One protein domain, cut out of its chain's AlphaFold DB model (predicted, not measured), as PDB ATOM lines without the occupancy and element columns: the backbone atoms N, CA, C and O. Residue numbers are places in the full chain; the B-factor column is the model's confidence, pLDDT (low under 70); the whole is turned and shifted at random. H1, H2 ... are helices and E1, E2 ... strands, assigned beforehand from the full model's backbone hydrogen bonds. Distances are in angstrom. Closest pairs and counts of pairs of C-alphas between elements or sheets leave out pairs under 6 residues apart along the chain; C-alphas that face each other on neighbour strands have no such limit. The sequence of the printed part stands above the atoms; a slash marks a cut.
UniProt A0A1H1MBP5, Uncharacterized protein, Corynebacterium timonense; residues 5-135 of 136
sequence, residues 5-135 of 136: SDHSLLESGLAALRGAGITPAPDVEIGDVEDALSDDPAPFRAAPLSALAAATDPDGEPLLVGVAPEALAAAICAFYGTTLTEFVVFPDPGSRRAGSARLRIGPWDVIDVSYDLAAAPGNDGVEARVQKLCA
ATOM      1  N   SER A   5      16.409 -31.552  -7.805       93.12
ATOM      2  CA  SER A   5      15.258 -32.058  -7.050       93.12
ATOM      3  C   SER A   5      14.304 -30.955  -6.601       93.12
ATOM      4  O   SER A   5      13.102 -31.201  -6.562       93.12
ATOM      5  N   ASP A   6      14.804 -29.750  -6.307       94.44
ATOM      6  CA  ASP A   6      13.940 -28.611  -5.974       94.44
ATOM      7  C   ASP A   6      13.113 -28.183  -7.193       94.44
ATOM      8  O   ASP A   6      11.921 -27.933  -7.058       94.44
ATOM      9  N   HIS A   7      13.699 -28.199  -8.396       94.25
ATOM     10  CA  HIS A   7      12.969 -27.898  -9.633       94.25
ATOM     11  C   HIS A   7      11.866 -28.928  -9.903       94.25
ATOM     12  O   HIS A   7      10.722 -28.565 -10.156       94.25
ATOM     13  N   SER A   8      12.172 -30.226  -9.780       94.75
ATOM     14  CA  SER A   8      11.150 -31.273  -9.930       94.75
ATOM     15  C   SER A   8      10.030 -31.147  -8.891       94.75
ATOM     16  O   SER A   8       8.863 -31.428  -9.186       94.75
ATOM     17  N   LEU A   9      10.375 -30.723  -7.672       94.25
ATOM     18  CA  LEU A   9       9.413 -30.478  -6.605       94.25
ATOM     19  C   LEU A   9       8.543 -29.248  -6.895       94.25
ATOM     20  O   LEU A   9       7.335 -29.306  -6.673       94.25
ATOM     21  N   LEU A  10       9.132 -28.182  -7.444       95.12
ATOM     22  CA  LEU A  10       8.441 -26.963  -7.866       95.12
ATOM     23  C   LEU A  10       7.420 -27.273  -8.961       95.12
ATOM     24  O   LEU A  10       6.242 -26.952  -8.815       95.12
ATOM     25  N   GLU A  11       7.839 -27.976 -10.013       94.94
ATOM     26  CA  GLU A  11       6.956 -28.386 -11.108       94.94
ATOM     27  C   GLU A  11       5.785 -29.245 -10.610       94.94
ATOM     28  O   GLU A  11       4.627 -28.996 -10.956       94.94
ATOM     29  N   SER A  12       6.073 -30.233  -9.757       94.56
ATOM     30  CA  SER A  12       5.050 -31.123  -9.194       94.56
ATOM     31  C   SER A  12       4.077 -30.372  -8.280       94.56
ATOM     32  O   SER A  12       2.868 -30.611  -8.332       94.56
ATOM     33  N   GLY A  13       4.590 -29.448  -7.464       93.81
ATOM     34  CA  GLY A  13       3.788 -28.608  -6.578       93.81
ATOM     35  C   GLY A  13       2.860 -27.679  -7.358       93.81
ATOM     36  O   GLY A  13       1.651 -27.674  -7.129       93.81
ATOM     37  N   LEU A  14       3.391 -26.967  -8.354       94.31
ATOM     38  CA  LEU A  14       2.604 -26.099  -9.234       94.31
ATOM     39  C   LEU A  14       1.542 -26.876 -10.019       94.31
ATOM     40  O   LEU A  14       0.427 -26.387 -10.195       94.31
ATOM     41  N   ALA A  15       1.848 -28.096 -10.470       93.62
ATOM     42  CA  ALA A  15       0.867 -28.955 -11.129       93.62
ATOM     43  C   ALA A  15      -0.279 -29.355 -10.182       93.62
ATOM     44  O   ALA A  15      -1.446 -29.312 -10.583       93.62
ATOM     45  N   ALA A  16       0.032 -29.696  -8.928       91.19
ATOM     46  CA  ALA A  16      -0.974 -30.020  -7.918       91.19
ATOM     47  C   ALA A  16      -1.860 -28.808  -7.578       91.19
ATOM     48  O   ALA A  16      -3.086 -28.937  -7.552       91.19
ATOM     49  N   LEU A  17      -1.263 -27.625  -7.402       91.19
ATOM     50  CA  LEU A  17      -1.988 -26.372  -7.157       91.19
ATOM     51  C   LEU A  17      -2.877 -25.977  -8.338       91.19
ATOM     52  O   LEU A  17      -4.042 -25.628  -8.145       91.19
ATOM     53  N   ARG A  18      -2.388 -26.141  -9.571       91.56
ATOM     54  CA  ARG A  18      -3.182 -25.889 -10.781       91.56
ATOM     55  C   ARG A  18      -4.418 -26.782 -10.848       91.56
ATOM     56  O   ARG A  18      -5.486 -26.307 -11.228       91.56
ATOM     57  N   GLY A  19      -4.301 -28.047 -10.443       85.56
ATOM     58  CA  GLY A  19      -5.444 -28.958 -10.313       85.56
ATOM     59  C   GLY A  19      -6.508 -28.474  -9.319       85.56
ATOM     60  O   GLY A  19      -7.679 -28.822  -9.458       85.56
ATOM     61  N   ALA A  20      -6.118 -27.632  -8.361       84.94
ATOM     62  CA  ALA A  20      -6.990 -27.001  -7.373       84.94
ATOM     63  C   ALA A  20      -7.499 -25.608  -7.792       84.94
ATOM     64  O   ALA A  20      -8.211 -24.964  -7.026       84.94
ATOM     65  N   GLY A  21      -7.154 -25.142  -8.998       87.06
ATOM     66  CA  GLY A  21      -7.503 -23.805  -9.487       87.06
ATOM     67  C   GLY A  21      -6.586 -22.687  -8.987       87.06
ATOM     68  O   GLY A  21      -6.904 -21.522  -9.194       87.06
ATOM     69  N   ILE A  22      -5.459 -23.036  -8.359       89.31
ATOM     70  CA  ILE A  22      -4.449 -22.091  -7.880       89.31
ATOM     71  C   ILE A  22      -3.373 -21.963  -8.957       89.31
ATOM     72  O   ILE A  22      -2.772 -22.956  -9.377       89.31
ATOM     73  N   THR A  23      -3.138 -20.747  -9.433       91.69
ATOM     74  CA  THR A  23      -2.223 -20.475 -10.553       91.69
ATOM     75  C   THR A  23      -1.360 -19.257 -10.264       91.69
ATOM     76  O   THR A  23      -1.754 -18.448  -9.428       91.69
ATOM     77  N   PRO A  24      -0.220 -19.079 -10.956       92.56
ATOM     78  CA  PRO A  24       0.501 -17.810 -10.926       92.56
ATOM     79  C   PRO A  24      -0.425 -16.628 -11.217       92.56
ATOM     80  O   PRO A  24      -1.380 -16.766 -11.997       92.56
ATOM     81  N   ALA A  25      -0.168 -15.499 -10.560       90.81
ATOM     82  CA  ALA A  25      -0.869 -14.251 -10.825       90.81
ATOM     83  C   ALA A  25      -0.664 -13.808 -12.289       90.81
ATOM     84  O   ALA A  25       0.265 -14.275 -12.958       90.81
ATOM     85  N   PRO A  26      -1.525 -12.921 -12.826       87.81
ATOM     86  CA  PRO A  26      -1.253 -12.283 -14.108       87.81
ATOM     87  C   PRO A  26       0.148 -11.662 -14.094       87.81
ATOM     88  O   PRO A  26       0.529 -11.046 -13.106       87.81
ATOM     89  N   ASP A  27       0.894 -11.851 -15.178       89.19
ATOM     90  CA  ASP A  27       2.259 -11.341 -15.361       89.19
ATOM     91  C   ASP A  27       3.349 -11.966 -14.461       89.19
ATOM     92  O   ASP A  27       4.511 -11.606 -14.615       89.19
ATOM     93  N   VAL A  28       3.019 -12.946 -13.605       92.88
ATOM     94  CA  VAL A  28       4.010 -13.729 -12.841       92.88
ATOM     95  C   VAL A  28       4.518 -14.905 -13.673       92.88
ATOM     96  O   VAL A  28       3.760 -15.799 -14.074       92.88
ATOM     97  N   GLU A  29       5.825 -14.930 -13.907       93.62
ATOM     98  CA  GLU A  29       6.531 -16.039 -14.530       93.62
ATOM     99  C   GLU A  29       6.914 -17.101 -13.487       93.62
ATOM    100  O   GLU A  29       7.014 -16.855 -12.288       93.62
ATOM    101  N   ILE A  30       7.171 -18.334 -13.941       92.19
ATOM    102  CA  ILE A  30       7.655 -19.394 -13.035       92.19
ATOM    103  C   ILE A  30       9.024 -19.035 -12.440       92.19
ATOM    104  O   ILE A  30       9.308 -19.434 -11.315       92.19
ATOM    105  N   GLY A  31       9.834 -18.260 -13.171       91.81
ATOM    106  CA  GLY A  31      11.110 -17.743 -12.679       91.81
ATOM    107  C   GLY A  31      10.947 -16.862 -11.441       91.81
ATOM    108  O   GLY A  31      11.708 -17.028 -10.498       91.81
ATOM    109  N   ASP A  32       9.903 -16.030 -11.379       94.00
ATOM    110  CA  ASP A  32       9.642 -15.172 -10.214       94.00
ATOM    111  C   ASP A  32       9.303 -16.004  -8.966       94.00
ATOM    112  O   ASP A  32       9.750 -15.713  -7.856       94.00
ATOM    113  N   VAL A  33       8.538 -17.087  -9.153       93.56
ATOM    114  CA  VAL A  33       8.214 -18.040  -8.078       93.56
ATOM    115  C   VAL A  33       9.463 -18.778  -7.611       93.56
ATOM    116  O   VAL A  33       9.657 -18.969  -6.411       93.56
ATOM    117  N   GLU A  34      10.308 -19.212  -8.546       94.31
ATOM    118  CA  GLU A  34      11.575 -19.859  -8.215       94.31
ATOM    119  C   GLU A  34      12.484 -18.916  -7.426       94.31
ATOM    120  O   GLU A  34      12.970 -19.308  -6.363       94.31
ATOM    121  N   ASP A  35      12.659 -17.681  -7.896       92.50
ATOM    122  CA  ASP A  35      13.510 -16.680  -7.261       92.50
ATOM    123  C   ASP A  35      13.061 -16.425  -5.818       92.50
ATOM    124  O   ASP A  35      13.876 -16.571  -4.900       92.50
ATOM    125  N   ALA A  36      11.760 -16.198  -5.599       92.44
ATOM    126  CA  ALA A  36      11.189 -15.971  -4.268       92.44
ATOM    127  C   ALA A  36      11.422 -17.146  -3.301       92.44
ATOM    128  O   ALA A  36      11.710 -16.950  -2.119       92.44
ATOM    129  N   LEU A  37      11.328 -18.387  -3.785       92.94
ATOM    130  CA  LEU A  37      11.572 -19.577  -2.961       92.94
ATOM    131  C   LEU A  37      13.066 -19.885  -2.793       92.94
ATOM    132  O   LEU A  37      13.458 -20.618  -1.880       92.94
ATOM    133  N   SER A  38      13.915 -19.380  -3.687       90.69
ATOM    134  CA  SER A  38      15.350 -19.666  -3.693       90.69
ATOM    135  C   SER A  38      16.134 -18.895  -2.631       90.69
ATOM    136  O   SER A  38      17.220 -19.360  -2.245       90.69
ATOM    137  N   ASP A  39      15.568 -17.783  -2.148       86.88
ATOM    138  CA  ASP A  39      16.100 -16.948  -1.067       86.88
ATOM    139  C   ASP A  39      16.146 -17.706   0.267       86.88
ATOM    140  O   ASP A  39      17.168 -17.692   0.962       86.88
ATOM    141  N   ASP A  40      15.085 -18.454   0.585       87.62
ATOM    142  CA  ASP A  40      15.061 -19.427   1.677       87.62
ATOM    143  C   ASP A  40      14.427 -20.753   1.215       87.62
ATOM    144  O   ASP A  40      13.217 -20.962   1.326       87.62
ATOM    145  N   PRO A  41      15.237 -21.704   0.709       91.69
ATOM    146  CA  PRO A  41      14.718 -22.960   0.182       91.69
ATOM    147  C   PRO A  41      14.309 -23.949   1.281       91.69
ATOM    148  O   PRO A  41      13.729 -24.993   0.975       91.69
ATOM    149  N   ALA A  42      14.654 -23.707   2.553       91.25
ATOM    150  CA  ALA A  42      14.394 -24.672   3.620       91.25
ATOM    151  C   ALA A  42      12.885 -24.861   3.897       91.25
ATOM    152  O   ALA A  42      12.446 -26.019   3.899       91.25
ATOM    153  N   PRO A  43      12.068 -23.796   4.038       88.25
ATOM    154  CA  PRO A  43      10.610 -23.900   4.093       88.25
ATOM    155  C   PRO A  43      10.016 -24.621   2.881       88.25
ATOM    156  O   PRO A  43       9.195 -25.523   3.046       88.25
ATOM    157  N   PHE A  44      10.487 -24.294   1.673       91.88
ATOM    158  CA  PHE A  44      10.014 -24.929   0.443       91.88
ATOM    159  C   PHE A  44      10.306 -26.431   0.400       91.88
ATOM    160  O   PHE A  44       9.470 -27.212  -0.035       91.88
ATOM    161  N   ARG A  45      11.463 -26.878   0.891       92.25
ATOM    162  CA  ARG A  45      11.788 -28.314   0.947       92.25
ATOM    163  C   ARG A  45      10.997 -29.064   2.012       92.25
ATOM    164  O   ARG A  45      10.723 -30.249   1.837       92.25
ATOM    165  N   ALA A  46      10.674 -28.400   3.118       88.19
ATOM    166  CA  ALA A  46       9.925 -29.004   4.212       88.19
ATOM    167  C   ALA A  46       8.432 -29.130   3.881       88.19
ATOM    168  O   ALA A  46       7.840 -30.183   4.113       88.19
ATOM    169  N   ALA A  47       7.845 -28.073   3.316       86.25
ATOM    170  CA  ALA A  47       6.418 -27.972   3.031       86.25
ATOM    171  C   ALA A  47       6.172 -27.247   1.685       86.25
ATOM    172  O   ALA A  47       5.708 -26.108   1.662       86.25
ATOM    173  N   PRO A  48       6.498 -27.885   0.543       89.62
ATOM    174  CA  PRO A  48       6.500 -27.238  -0.774       89.62
ATOM    175  C   PRO A  48       5.193 -26.557  -1.188       89.62
ATOM    176  O   PRO A  48       5.226 -25.423  -1.655       89.62
ATOM    177  N   LEU A  49       4.037 -27.202  -1.008       89.19
ATOM    178  CA  LEU A  49       2.757 -26.586  -1.385       89.19
ATOM    179  C   LEU A  49       2.380 -25.410  -0.484       89.19
ATOM    180  O   LEU A  49       1.781 -24.443  -0.950       89.19
ATOM    181  N   SER A  50       2.754 -25.492   0.787       85.19
ATOM    182  CA  SER A  50       2.559 -24.448   1.789       85.19
ATOM    183  C   SER A  50       3.401 -23.223   1.458       85.19
ATOM    184  O   SER A  50       2.882 -22.113   1.405       85.19
ATOM    185  N   ALA A  51       4.684 -23.440   1.166       89.94
ATOM    186  CA  ALA A  51       5.606 -22.390   0.759       89.94
ATOM    187  C   ALA A  51       5.173 -21.737  -0.562       89.94
ATOM    188  O   ALA A  51       5.212 -20.521  -0.673       89.94
ATOM    189  N   LEU A  52       4.687 -22.524  -1.530       92.00
ATOM    190  CA  LEU A  52       4.130 -22.003  -2.781       92.00
ATOM    191  C   LEU A  52       2.894 -21.127  -2.551       92.00
ATOM    192  O   LEU A  52       2.802 -20.041  -3.113       92.00
ATOM    193  N   ALA A  53       1.948 -21.581  -1.727       87.56
ATOM    194  CA  ALA A  53       0.731 -20.826  -1.433       87.56
ATOM    195  C   ALA A  53       0.989 -19.538  -0.633       87.56
ATOM    196  O   ALA A  53       0.174 -18.622  -0.686       87.56
ATOM    197  N   ALA A  54       2.102 -19.478   0.102       87.69
ATOM    198  CA  ALA A  54       2.531 -18.315   0.873       87.69
ATOM    199  C   ALA A  54       3.560 -17.435   0.139       87.69
ATOM    200  O   ALA A  54       4.009 -16.443   0.709       87.69
ATOM    201  N   ALA A  55       3.962 -17.790  -1.086       90.94
ATOM    202  CA  ALA A  55       4.994 -17.065  -1.817       90.94
ATOM    203  C   ALA A  55       4.492 -15.680  -2.249       90.94
ATOM    204  O   ALA A  55       3.428 -15.554  -2.863       90.94
ATOM    205  N   THR A  56       5.284 -14.652  -1.949       91.62
ATOM    206  CA  THR A  56       5.014 -13.258  -2.310       91.62
ATOM    207  C   THR A  56       6.173 -12.671  -3.100       91.62
ATOM    208  O   THR A  56       7.307 -13.142  -2.994       91.62
ATOM    209  N   ASP A  57       5.891 -11.631  -3.873       90.62
ATOM    210  CA  ASP A  57       6.908 -10.810  -4.516       90.62
ATOM    211  C   ASP A  57       7.628  -9.896  -3.488       90.62
ATOM    212  O   ASP A  57       7.283  -9.897  -2.295       90.62
ATOM    213  N   PRO A  58       8.643  -9.114  -3.907       88.25
ATOM    214  CA  PRO A  58       9.347  -8.184  -3.024       88.25
ATOM    215  C   PRO A  58       8.485  -7.056  -2.432       88.25
ATOM    216  O   PRO A  58       8.862  -6.495  -1.400       88.25
ATOM    217  N   ASP A  59       7.360  -6.716  -3.065       88.69
ATOM    218  CA  ASP A  59       6.402  -5.718  -2.581       88.69
ATOM    219  C   ASP A  59       5.371  -6.335  -1.608       88.69
ATOM    220  O   ASP A  59       4.620  -5.611  -0.947       88.69
ATOM    221  N   GLY A  60       5.394  -7.662  -1.440       86.94
ATOM    222  CA  GLY A  60       4.518  -8.420  -0.550       86.94
ATOM    223  C   GLY A  60       3.224  -8.893  -1.211       86.94
ATOM    224  O   GLY A  60       2.335  -9.381  -0.508       86.94
ATOM    225  N   GLU A  61       3.104  -8.775  -2.534       88.44
ATOM    226  CA  GLU A  61       1.936  -9.240  -3.278       88.44
ATOM    227  C   GLU A  61       2.014 -10.757  -3.526       88.44
ATOM    228  O   GLU A  61       3.088 -11.287  -3.819       88.44
ATOM    229  N   PRO A  62       0.900 -11.504  -3.418       89.12
ATOM    230  CA  PRO A  62       0.901 -12.948  -3.646       89.12
ATOM    231  C   PRO A  62       1.309 -13.322  -5.076       89.12
ATOM    232  O   PRO A  62       0.709 -12.861  -6.048       89.12
ATOM    233  N   LEU A  63       2.256 -14.254  -5.211       92.31
ATOM    234  CA  LEU A  63       2.678 -14.770  -6.521       92.31
ATOM    235  C   LEU A  63       1.669 -15.757  -7.116       92.31
ATOM    236  O   LEU A  63       1.622 -15.947  -8.333       92.31
ATOM    237  N   LEU A  64       0.856 -16.392  -6.268       90.88
ATOM    238  CA  LEU A  64      -0.225 -17.284  -6.678       90.88
ATOM    239  C   LEU A  64      -1.591 -16.674  -6.345       90.88
ATOM    240  O   LEU A  64      -1.816 -16.142  -5.260       90.88
ATOM    241  N   VAL A  65      -2.531 -16.825  -7.273       88.56
ATOM    242  CA  VAL A  65      -3.921 -16.367  -7.163       88.56
ATOM    243  C   VAL A  65      -4.891 -17.544  -7.204       88.56
ATOM    244  O   VAL A  65      -4.528 -18.676  -7.530       88.56
ATOM    245  N   GLY A  66      -6.156 -17.277  -6.867       83.19
ATOM    246  CA  GLY A  66      -7.193 -18.310  -6.823       83.19
ATOM    247  C   GLY A  66      -7.078 -19.229  -5.607       83.19
ATOM    248  O   GLY A  66      -7.665 -20.311  -5.597       83.19
ATOM    249  N   VAL A  67      -6.337 -18.808  -4.575       80.94
ATOM    250  CA  VAL A  67      -6.182 -19.539  -3.313       80.94
ATOM    251  C   VAL A  67      -7.523 -19.585  -2.586       80.94
ATOM    252  O   VAL A  67      -7.879 -18.698  -1.818       80.94
ATOM    253  N   ALA A  68      -8.280 -20.648  -2.839       83.12
ATOM    254  CA  ALA A  68      -9.393 -21.062  -2.000       83.12
ATOM    255  C   ALA A  68      -8.839 -22.007  -0.917       83.12
ATOM    256  O   ALA A  68      -8.313 -23.067  -1.277       83.12
ATOM    257  N   PRO A  69      -8.944 -21.679   0.384       80.31
ATOM    258  CA  PRO A  69      -8.323 -22.469   1.448       80.31
ATOM    259  C   PRO A  69      -8.732 -23.944   1.440       80.31
ATOM    260  O   PRO A  69      -7.920 -24.815   1.739       80.31
ATOM    261  N   GLU A  70      -9.970 -24.256   1.051       78.94
ATOM    262  CA  GLU A  70     -10.460 -25.630   0.938       78.94
ATOM    263  C   GLU A  70      -9.808 -26.386  -0.222       78.94
ATOM    264  O   GLU A  70      -9.465 -27.561  -0.090       78.94
ATOM    265  N   ALA A  71      -9.652 -25.717  -1.365       83.94
ATOM    266  CA  ALA A  71      -9.013 -26.303  -2.535       83.94
ATOM    267  C   ALA A  71      -7.523 -26.530  -2.265       83.94
ATOM    268  O   ALA A  71      -6.999 -27.598  -2.579       83.94
ATOM    269  N   LEU A  72      -6.876 -25.573  -1.592       85.06
ATOM    270  CA  LEU A  72      -5.504 -25.704  -1.128       85.06
ATOM    271  C   LEU A  72      -5.359 -26.871  -0.145       85.06
ATOM    272  O   LEU A  72      -4.528 -27.748  -0.358       85.06
ATOM    273  N   ALA A  73      -6.197 -26.935   0.892       84.75
ATOM    274  CA  ALA A  73      -6.171 -28.023   1.866       84.75
ATOM    275  C   ALA A  73      -6.331 -29.396   1.194       84.75
ATOM    276  O   ALA A  73      -5.580 -30.323   1.499       84.75
ATOM    277  N   ALA A  74      -7.271 -29.523   0.252       84.31
ATOM    278  CA  ALA A  74      -7.481 -30.752  -0.506       84.31
ATOM    279  C   ALA A  74      -6.263 -31.120  -1.368       84.31
ATOM    280  O   ALA A  74      -5.849 -32.281  -1.368       84.31
ATOM    281  N   ALA A  75      -5.664 -30.141  -2.056       87.31
ATOM    282  CA  ALA A  75      -4.455 -30.341  -2.855       87.31
ATOM    283  C   ALA A  75      -3.288 -30.822  -1.991       87.31
ATOM    284  O   ALA A  75      -2.616 -31.790  -2.343       87.31
ATOM    285  N   ILE A  76      -3.095 -30.198  -0.829       85.81
ATOM    286  CA  ILE A  76      -2.026 -30.559   0.095       85.81
ATOM    287  C   ILE A  76      -2.241 -31.963   0.675       85.81
ATOM    288  O   ILE A  76      -1.316 -32.780   0.691       85.81
ATOM    289  N   CYS A  77      -3.466 -32.282   1.096       85.62
ATOM    290  CA  CYS A  77      -3.809 -33.616   1.589       85.62
ATOM    291  C   CYS A  77      -3.546 -34.694   0.530       85.62
ATOM    292  O   CYS A  77      -2.959 -35.730   0.841       85.62
ATOM    293  N   ALA A  78      -3.934 -34.437  -0.723       85.81
ATOM    294  CA  ALA A  78      -3.694 -35.349  -1.836       85.81
ATOM    295  C   ALA A  78      -2.198 -35.507  -2.152       85.81
ATOM    296  O   ALA A  78      -1.741 -36.623  -2.391       85.81
ATOM    297  N   PHE A  79      -1.434 -34.415  -2.120       85.69
ATOM    298  CA  PHE A  79      -0.006 -34.409  -2.442       85.69
ATOM    299  C   PHE A  79       0.842 -35.157  -1.407       85.69
ATOM    300  O   PHE A  79       1.722 -35.928  -1.783       85.69
ATOM    301  N   TYR A  80       0.562 -34.980  -0.111       83.44
ATOM    302  CA  TYR A  80       1.298 -35.670   0.959       83.44
ATOM    303  C   TYR A  80       0.656 -36.990   1.409       83.44
ATOM    304  O   TYR A  80       1.213 -37.671   2.267       83.44
ATOM    305  N   GLY A  81      -0.513 -37.363   0.874       84.44
ATOM    306  CA  GLY A  81      -1.242 -38.563   1.303       84.44
ATOM    307  C   GLY A  81      -1.685 -38.503   2.770       84.44
ATOM    308  O   GLY A  81      -1.603 -39.496   3.490       84.44
ATOM    309  N   THR A  82      -2.114 -37.326   3.224       83.12
ATOM    310  CA  THR A  82      -2.455 -37.025   4.625       83.12
ATOM    311  C   THR A  82      -3.868 -36.445   4.738       83.12
ATOM    312  O   THR A  82      -4.588 -36.342   3.744       83.12
ATOM    313  N   THR A  83      -4.296 -36.086   5.949       84.00
ATOM    314  CA  THR A  83      -5.617 -35.510   6.221       84.00
ATOM    315  C   THR A  83      -5.526 -34.140   6.884       84.00
ATOM    316  O   THR A  83      -4.598 -33.837   7.637       84.00
ATOM    317  N   LEU A  84      -6.532 -33.313   6.615       83.00
ATOM    318  CA  LEU A  84      -6.754 -32.044   7.293       83.00
ATOM    319  C   LEU A  84      -7.263 -32.324   8.711       83.00
ATOM    320  O   LEU A  84      -8.233 -33.061   8.891       83.00
ATOM    321  N   THR A  85      -6.605 -31.752   9.714       85.12
ATOM    322  CA  THR A  85      -6.953 -31.939  11.131       85.12
ATOM    323  C   THR A  85      -7.481 -30.667  11.785       85.12
ATOM    324  O   THR A  85      -8.101 -30.743  12.846       85.12
ATOM    325  N   GLU A  86      -7.258 -29.504  11.171       84.62
ATOM    326  CA  GLU A  86      -7.805 -28.224  11.620       84.62
ATOM    327  C   GLU A  86      -7.939 -27.255  10.450       84.62
ATOM    328  O   GLU A  86      -7.111 -27.243   9.539       84.62
ATOM    329  N   PHE A  87      -8.979 -26.431  10.504       83.69
ATOM    330  CA  PHE A  87      -9.262 -25.406   9.516       83.69
ATOM    331  C   PHE A  87      -9.926 -24.223  10.220       83.69
ATOM    332  O   PHE A  87     -11.039 -24.346  10.734       83.69
ATOM    333  N   VAL A  88      -9.241 -23.084  10.265       83.62
ATOM    334  CA  VAL A  88      -9.727 -21.860  10.915       83.62
ATOM    335  C   VAL A  88      -9.628 -20.710   9.924       83.62
ATOM    336  O   VAL A  88      -8.607 -20.556   9.270       83.62
ATOM    337  N   VAL A  89     -10.674 -19.895   9.814       81.81
ATOM    338  CA  VAL A  89     -10.724 -18.749   8.894       81.81
ATOM    339  C   VAL A  89     -10.788 -17.454   9.688       81.81
ATOM    340  O   VAL A  89     -11.547 -17.344  10.650       81.81
ATOM    341  N   PHE A  90     -10.016 -16.471   9.244       83.44
ATOM    342  CA  PHE A  90      -9.897 -15.121   9.772       83.44
ATOM    343  C   PHE A  90     -10.247 -14.122   8.654       83.44
ATOM    344  O   PHE A  90      -9.360 -13.695   7.918       83.44
ATOM    345  N   PRO A  91     -11.532 -13.771   8.472       80.56
ATOM    346  CA  PRO A  91     -11.941 -12.823   7.437       80.56
ATOM    347  C   PRO A  91     -11.392 -11.417   7.690       80.56
ATOM    348  O   PRO A  91     -11.377 -10.958   8.837       80.56
ATOM    349  N   ASP A  92     -11.034 -10.704   6.621       81.44
ATOM    350  CA  ASP A  92     -10.622  -9.305   6.740       81.44
ATOM    351  C   ASP A  92     -11.800  -8.410   7.160       81.44
ATOM    352  O   ASP A  92     -12.932  -8.594   6.687       81.44
ATOM    353  N   PRO A  93     -11.569  -7.384   7.999       79.25
ATOM    354  CA  PRO A  93     -12.613  -6.444   8.385       79.25
ATOM    355  C   PRO A  93     -13.287  -5.799   7.167       79.25
ATOM    356  O   PRO A  93     -12.663  -5.091   6.383       79.25
ATOM    357  N   GLY A  94     -14.594  -6.019   7.019       77.38
ATOM    358  CA  GLY A  94     -15.379  -5.456   5.916       77.38
ATOM    359  C   GLY A  94     -15.294  -6.227   4.594       77.38
ATOM    360  O   GLY A  94     -16.009  -5.867   3.657       77.38
ATOM    361  N   SER A  95     -14.514  -7.310   4.520       73.19
ATOM    362  CA  SER A  95     -14.478  -8.210   3.365       73.19
ATOM    363  C   SER A  95     -15.250  -9.499   3.641       73.19
ATOM    364  O   SER A  95     -15.169 -10.089   4.712       73.19
ATOM    365  N   ARG A  96     -16.009  -9.967   2.644       67.50
ATOM    366  CA  ARG A  96     -16.638 -11.304   2.654       67.50
ATOM    367  C   ARG A  96     -15.886 -12.321   1.800       67.50
ATOM    368  O   ARG A  96     -16.337 -13.455   1.660       67.50
ATOM    369  N   ARG A  97     -14.813 -11.888   1.139       72.12
ATOM    370  CA  ARG A  97     -14.133 -12.652   0.086       72.12
ATOM    371  C   ARG A  97     -12.627 -12.737   0.269       72.12
ATOM    372  O   ARG A  97     -12.015 -13.517  -0.441       72.12
ATOM    373  N   ALA A  98     -12.078 -11.995   1.222       77.62
ATOM    374  CA  ALA A  98     -10.664 -11.993   1.539       77.62
ATOM    375  C   ALA A  98     -10.442 -12.165   3.042       77.62
ATOM    376  O   ALA A  98     -11.343 -11.898   3.851       77.62
ATOM    377  N   GLY A  99      -9.266 -12.663   3.385       84.38
ATOM    378  CA  GLY A  99      -8.820 -12.884   4.750       84.38
ATOM    379  C   GLY A  99      -7.667 -13.870   4.788       84.38
ATOM    380  O   GLY A  99      -7.024 -14.150   3.776       84.38
ATOM    381  N   SER A 100      -7.446 -14.451   5.957       85.12
ATOM    382  CA  SER A 100      -6.452 -15.500   6.164       85.12
ATOM    383  C   SER A 100      -7.108 -16.789   6.642       85.12
ATOM    384  O   SER A 100      -8.138 -16.769   7.311       85.12
ATOM    385  N   ALA A 101      -6.519 -17.933   6.331       85.25
ATOM    386  CA  ALA A 101      -6.933 -19.224   6.848       85.25
ATOM    387  C   ALA A 101      -5.732 -19.955   7.445       85.25
ATOM    388  O   ALA A 101      -4.662 -19.992   6.844       85.25
ATOM    389  N   ARG A 102      -5.939 -20.563   8.610       87.56
ATOM    390  CA  ARG A 102      -5.014 -21.505   9.223       87.56
ATOM    391  C   ARG A 102      -5.452 -22.924   8.908       87.56
ATOM    392  O   ARG A 102      -6.567 -23.324   9.245       87.56
ATOM    393  N   LEU A 103      -4.554 -23.689   8.309       85.81
ATOM    394  CA  LEU A 103      -4.733 -25.094   7.971       85.81
ATOM    395  C   LEU A 103      -3.769 -25.922   8.819       85.81
ATOM    396  O   LEU A 103      -2.576 -25.628   8.829       85.81
ATOM    397  N   ARG A 104      -4.255 -26.966   9.498       85.69
ATOM    398  CA  ARG A 104      -3.390 -27.982  10.119       85.69
ATOM    399  C   ARG A 104      -3.500 -29.285   9.359       85.69
ATOM    400  O   ARG A 104      -4.585 -29.854   9.230       85.69
ATOM    401  N   ILE A 105      -2.370 -29.759   8.864       79.25
ATOM    402  CA  ILE A 105      -2.272 -30.889   7.955       79.25
ATOM    403  C   ILE A 105      -1.455 -31.977   8.641       79.25
ATOM    404  O   ILE A 105      -0.295 -31.804   9.021       79.25
ATOM    405  N   GLY A 106      -2.097 -33.120   8.871       74.38
ATOM    406  CA  GLY A 106      -1.550 -34.131   9.760       74.38
ATOM    407  C   GLY A 106      -1.286 -33.578  11.176       74.38
ATOM    408  O   GLY A 106      -1.980 -32.666  11.636       74.38
ATOM    409  N   PRO A 107      -0.328 -34.162  11.913       73.25
ATOM    410  CA  PRO A 107      -0.083 -33.804  13.308       73.25
ATOM    411  C   PRO A 107       0.788 -32.556  13.517       73.25
ATOM    412  O   PRO A 107       0.702 -31.970  14.593       73.25
ATOM    413  N   TRP A 108       1.608 -32.159  12.536       72.00
ATOM    414  CA  TRP A 108       2.691 -31.188  12.757       72.00
ATOM    415  C   TRP A 108       2.721 -30.003  11.795       72.00
ATOM    416  O   TRP A 108       3.338 -28.999  12.137       72.00
ATOM    417  N   ASP A 109       2.090 -30.096  10.625       74.19
ATOM    418  CA  ASP A 109       2.168 -29.030   9.627       74.19
ATOM    419  C   ASP A 109       1.028 -28.033   9.851       74.19
ATOM    420  O   ASP A 109      -0.143 -28.417   9.851       74.19
ATOM    421  N   VAL A 110       1.366 -26.771  10.113       82.44
ATOM    422  CA  VAL A 110       0.410 -25.675  10.312       82.44
ATOM    423  C   VAL A 110       0.800 -24.547   9.379       82.44
ATOM    424  O   VAL A 110       1.936 -24.080   9.414       82.44
ATOM    425  N   ILE A 111      -0.156 -24.098   8.577       81.94
ATOM    426  CA  ILE A 111       0.080 -23.131   7.514       81.94
ATOM    427  C   ILE A 111      -0.958 -22.029   7.640       81.94
ATOM    428  O   ILE A 111      -2.153 -22.312   7.710       81.94
ATOM    429  N   ASP A 112      -0.490 -20.790   7.640       84.50
ATOM    430  CA  ASP A 112      -1.331 -19.608   7.508       84.50
ATOM    431  C   ASP A 112      -1.251 -19.127   6.057       84.50
ATOM    432  O   ASP A 112      -0.161 -18.880   5.543       84.50
ATOM    433  N   VAL A 113      -2.396 -19.027   5.387       81.81
ATOM    434  CA  VAL A 113      -2.483 -18.577   3.994       81.81
ATOM    435  C   VAL A 113      -3.471 -17.439   3.854       81.81
ATOM    436  O   VAL A 113      -4.546 -17.463   4.453       81.81
ATOM    437  N   SER A 114      -3.130 -16.458   3.031       82.50
ATOM    438  CA  SER A 114      -4.094 -15.461   2.575       82.50
ATOM    439  C   SER A 114      -4.996 -16.072   1.504       82.50
ATOM    440  O   SER A 114      -4.549 -16.881   0.690       82.50
ATOM    441  N   TYR A 115      -6.271 -15.697   1.500       78.56
ATOM    442  CA  TYR A 115      -7.208 -16.075   0.450       78.56
ATOM    443  C   TYR A 115      -7.876 -14.848  -0.152       78.56
ATOM    444  O   TYR A 115      -8.223 -13.907   0.560       78.56
ATOM    445  N   ASP A 116      -8.119 -14.905  -1.459       76.81
ATOM    446  CA  ASP A 116      -9.006 -13.983  -2.163       76.81
ATOM    447  C   ASP A 116      -9.883 -14.759  -3.154       76.81
ATOM    448  O   ASP A 116      -9.431 -15.340  -4.143       76.81
ATOM    449  N   LEU A 117     -11.182 -14.764  -2.866       68.75
ATOM    450  CA  LEU A 117     -12.203 -15.460  -3.642       68.75
ATOM    451  C   LEU A 117     -12.743 -14.622  -4.800       68.75
ATOM    452  O   LEU A 117     -13.542 -15.130  -5.588       68.75
ATOM    453  N   ALA A 118     -12.364 -13.347  -4.915       66.12
ATOM    454  CA  ALA A 118     -12.745 -12.532  -6.065       66.12
ATOM    455  C   ALA A 118     -12.192 -13.112  -7.378       66.12
ATOM    456  O   ALA A 118     -12.831 -12.966  -8.421       66.12
ATOM    457  N   ALA A 119     -11.062 -13.821  -7.302       54.56
ATOM    458  CA  ALA A 119     -10.394 -14.470  -8.424       54.56
ATOM    459  C   ALA A 119     -10.846 -15.925  -8.689       54.56
ATOM    460  O   ALA A 119     -10.491 -16.490  -9.722       54.56
ATOM    461  N   ALA A 120     -11.633 -16.550  -7.801       49.69
ATOM    462  CA  ALA A 120     -12.032 -17.953  -7.936       49.69
ATOM    463  C   ALA A 120     -13.359 -18.113  -8.722       49.69
ATOM    464  O   ALA A 120     -14.374 -17.508  -8.359       49.69
ATOM    465  N   PRO A 121     -13.419 -18.943  -9.786       41.25
ATOM    466  CA  PRO A 121     -14.663 -19.192 -10.510       41.25
ATOM    467  C   PRO A 121     -15.610 -20.091  -9.690       41.25
ATOM    468  O   PRO A 121     -15.293 -21.240  -9.400       41.25
ATOM    469  N   GLY A 122     -16.795 -19.573  -9.343       47.59
ATOM    470  CA  GLY A 122     -17.826 -20.289  -8.570       47.59
ATOM    471  C   GLY A 122     -18.067 -19.650  -7.201       47.59
ATOM    472  O   GLY A 122     -17.501 -20.060  -6.194       47.59
ATOM    473  N   ASN A 123     -18.903 -18.613  -7.182       46.62
ATOM    474  CA  ASN A 123     -19.029 -17.642  -6.091       46.62
ATOM    475  C   ASN A 123     -20.106 -18.024  -5.050       46.62
ATOM    476  O   ASN A 123     -20.953 -17.201  -4.698       46.62
ATOM    477  N   ASP A 124     -20.065 -19.260  -4.548       48.28
ATOM    478  CA  ASP A 124     -20.878 -19.684  -3.400       48.28
ATOM    479  C   ASP A 124     -20.017 -19.587  -2.131       48.28
ATOM    480  O   ASP A 124     -18.975 -20.236  -2.022       48.28
ATOM    481  N   GLY A 125     -20.420 -18.707  -1.210       49.88
ATOM    482  CA  GLY A 125     -19.599 -18.194  -0.107       49.88
ATOM    483  C   GLY A 125     -18.854 -19.250   0.720       49.88
ATOM    484  O   GLY A 125     -19.407 -20.291   1.075       49.88
ATOM    485  N   VAL A 126     -17.604 -18.924   1.075       50.91
ATOM    486  CA  VAL A 126     -16.702 -19.755   1.895       50.91
ATOM    487  C   VAL A 126     -17.365 -20.230   3.188       50.91
ATOM    488  O   VAL A 126     -17.280 -21.412   3.503       50.91
ATOM    489  N   GLU A 127     -18.167 -19.396   3.860       42.03
ATOM    490  CA  GLU A 127     -18.896 -19.786   5.083       42.03
ATOM    491  C   GLU A 127     -19.732 -21.074   4.932       42.03
ATOM    492  O   GLU A 127     -19.731 -21.919   5.830       42.03
ATOM    493  N   ALA A 128     -20.402 -21.282   3.791       45.25
ATOM    494  CA  ALA A 128     -21.241 -22.464   3.563       45.25
ATOM    495  C   ALA A 128     -20.427 -23.740   3.265       45.25
ATOM    496  O   ALA A 128     -20.931 -24.857   3.416       45.25
ATOM    497  N   ARG A 129     -19.170 -23.590   2.830       51.53
ATOM    498  CA  ARG A 129     -18.268 -24.697   2.470       51.53
ATOM    499  C   ARG A 129     -17.400 -25.123   3.656       51.53
ATOM    500  O   ARG A 129     -17.244 -26.326   3.872       51.53
ATOM    501  N   VAL A 130     -16.975 -24.173   4.492       43.75
ATOM    502  CA  VAL A 130     -16.261 -24.418   5.762       43.75
ATOM    503  C   VAL A 130     -17.091 -25.272   6.722       43.75
ATOM    504  O   VAL A 130     -16.582 -26.223   7.315       43.75
ATOM    505  N   GLN A 131     -18.401 -25.016   6.803       40.72
ATOM    506  CA  GLN A 131     -19.313 -25.800   7.645       40.72
ATOM    507  C   GLN A 131     -19.464 -27.263   7.188       40.72
ATOM    508  O   GLN A 131     -19.747 -28.132   8.007       40.72
ATOM    509  N   LYS A 132     -19.251 -27.548   5.895       39.94
ATOM    510  CA  LYS A 132     -19.323 -28.901   5.319       39.94
ATOM    511  C   LYS A 132     -18.044 -29.714   5.508       39.94
ATOM    512  O   LYS A 132     -18.133 -30.930   5.604       39.94
ATOM    513  N   LEU A 133     -16.881 -29.065   5.550       39.59
ATOM    514  CA  LEU A 133     -15.589 -29.725   5.789       39.59
ATOM    515  C   LEU A 133     -15.353 -30.051   7.270       39.59
ATOM    516  O   LEU A 133     -14.602 -30.970   7.574       39.59
ATOM    517  N   CYS A 134     -16.010 -29.322   8.178       32.78
ATOM    518  CA  CYS A 134     -15.907 -29.515   9.628       32.78
ATOM    519  C   CYS A 134     -17.045 -30.362  10.234       32.78
ATOM    520  O   CYS A 134     -17.119 -30.491  11.457       32.78
ATOM    521  N   ALA A 135     -17.952 -30.903   9.415       28.06
ATOM    522  CA  ALA A 135     -18.995 -31.812   9.881       28.06
ATOM    523  C   ALA A 135     -18.493 -33.270   9.788       28.06
ATOM    524  O   ALA A 135     -17.962 -33.635   8.738       28.06
TER     525      ALA A 135
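What this domain is: This is residues 5 to 135 of the 136 residues of an uncharacterized protein of Corynebacterium timonense (UniProt A0A1H1MBP5). A twisted wall of three antiparallel strands, E1 to E3, curls round helix H5; beyond its E3 edge H1, H2 and H3 gather round the short helix H4, which lies over E3, and at the opposite edge H6 lies over E1. H4, H5 and H6 are on one face of the sheet, and the other face has no named helix on it. The printed part has 131 residues, with six named helices and three named strands in the order H1 H2 H3 H4 H5 E1 E2 E3 H6; the sheet runs E1 E2 E3, all antiparallel, and the class is mixed, helices and strands. The whole is compact, with a radius of gyration of the C-alphas of 14.1 A, and spans 38 by 32 by 23 A.

Where its parts are: H1, residues 5 to 19, begins with C-alpha 5 at (15.258, -32.058, -7.050) and is 21.2 A long from first to last C-alpha. H2 is residues 30 to 38, 12.1 A. H3, residues 41 to 46, and H4, residues 48 to 53, are 8.7 A each. H5, residues 69 to 80, is 16.3 A long and begins with C-alpha 69 at (-8.323, -22.469, 1.448). The strands follow: E1, residues 84 to 91, 19.9 A; E2, residues 98 to 105, 21.6 A; and E3, residues 109 to 116, 22.1 A. H6, residues 126 to 133, is 10.8 A long and ends with C-alpha 133 at (-15.589, -29.725, 5.789).

How they stand to each other: H4 is the hub, touching four helices. H1 touches it at a steep tilt of 50 degrees, the same way, with the C-alphas of Gly 13 and Leu 49 closest at 5.7 A. H2 and H4 only just touch, with 3 pairs of C-alphas within 8 A, the closest being Leu 37 and Ala 51 at 7.6 A. H3 and H4 touch only at the corner, closest at the C-alphas of Phe 44 and Ala 51, 5.1 A. H4 and H5 form a helical hairpin and only just touch, with 3 pairs within 8 A; the C-alphas of Leu 49 and Ile 76 are closest at 6.4 A, at a shallow tilt of 13 degrees, opposite ways. H1 touches H5 with residues 16 to 19 alone, the closest C-alphas being those of Ala 16 and Ala 75, 6.2 A. The strands form a meander, each the antiparallel neighbour of the one before. Between E1 and E2, N 90 and O 100 are within hydrogen-bond range at 2.7 A; between E2 and E3, N 101 and O 113 are at 2.8 A. Helices on one face make two layers with the sheet: H4 at a height over the sheet of 8.9 A, along E3 at 6 degrees on the local plane; H5; and H6 at 9.6 A, only just over E1, with 3 of its 8 C-alphas falling on that strand. H2 and H3 are apart from E1, E2 and E3. Every O i to N i+4 pair is within hydrogen-bond range in H1, H2, H3, H4 and H5, but 2 of 4 in H6.

The domain as a whole: The C-alphas of Ser 5 and Gly 94 are the two farthest apart, 42.6 A. The printed part has no cut. The link from H4 to H5, residues 54 to 68, is long; its residues 64 to 65 pair antiparallel with residues 23 to 24. The mean pLDDT of the printed part is 80.8; residue 96 and residues 117 to 135 are under 70, and H6 has a mean of 44.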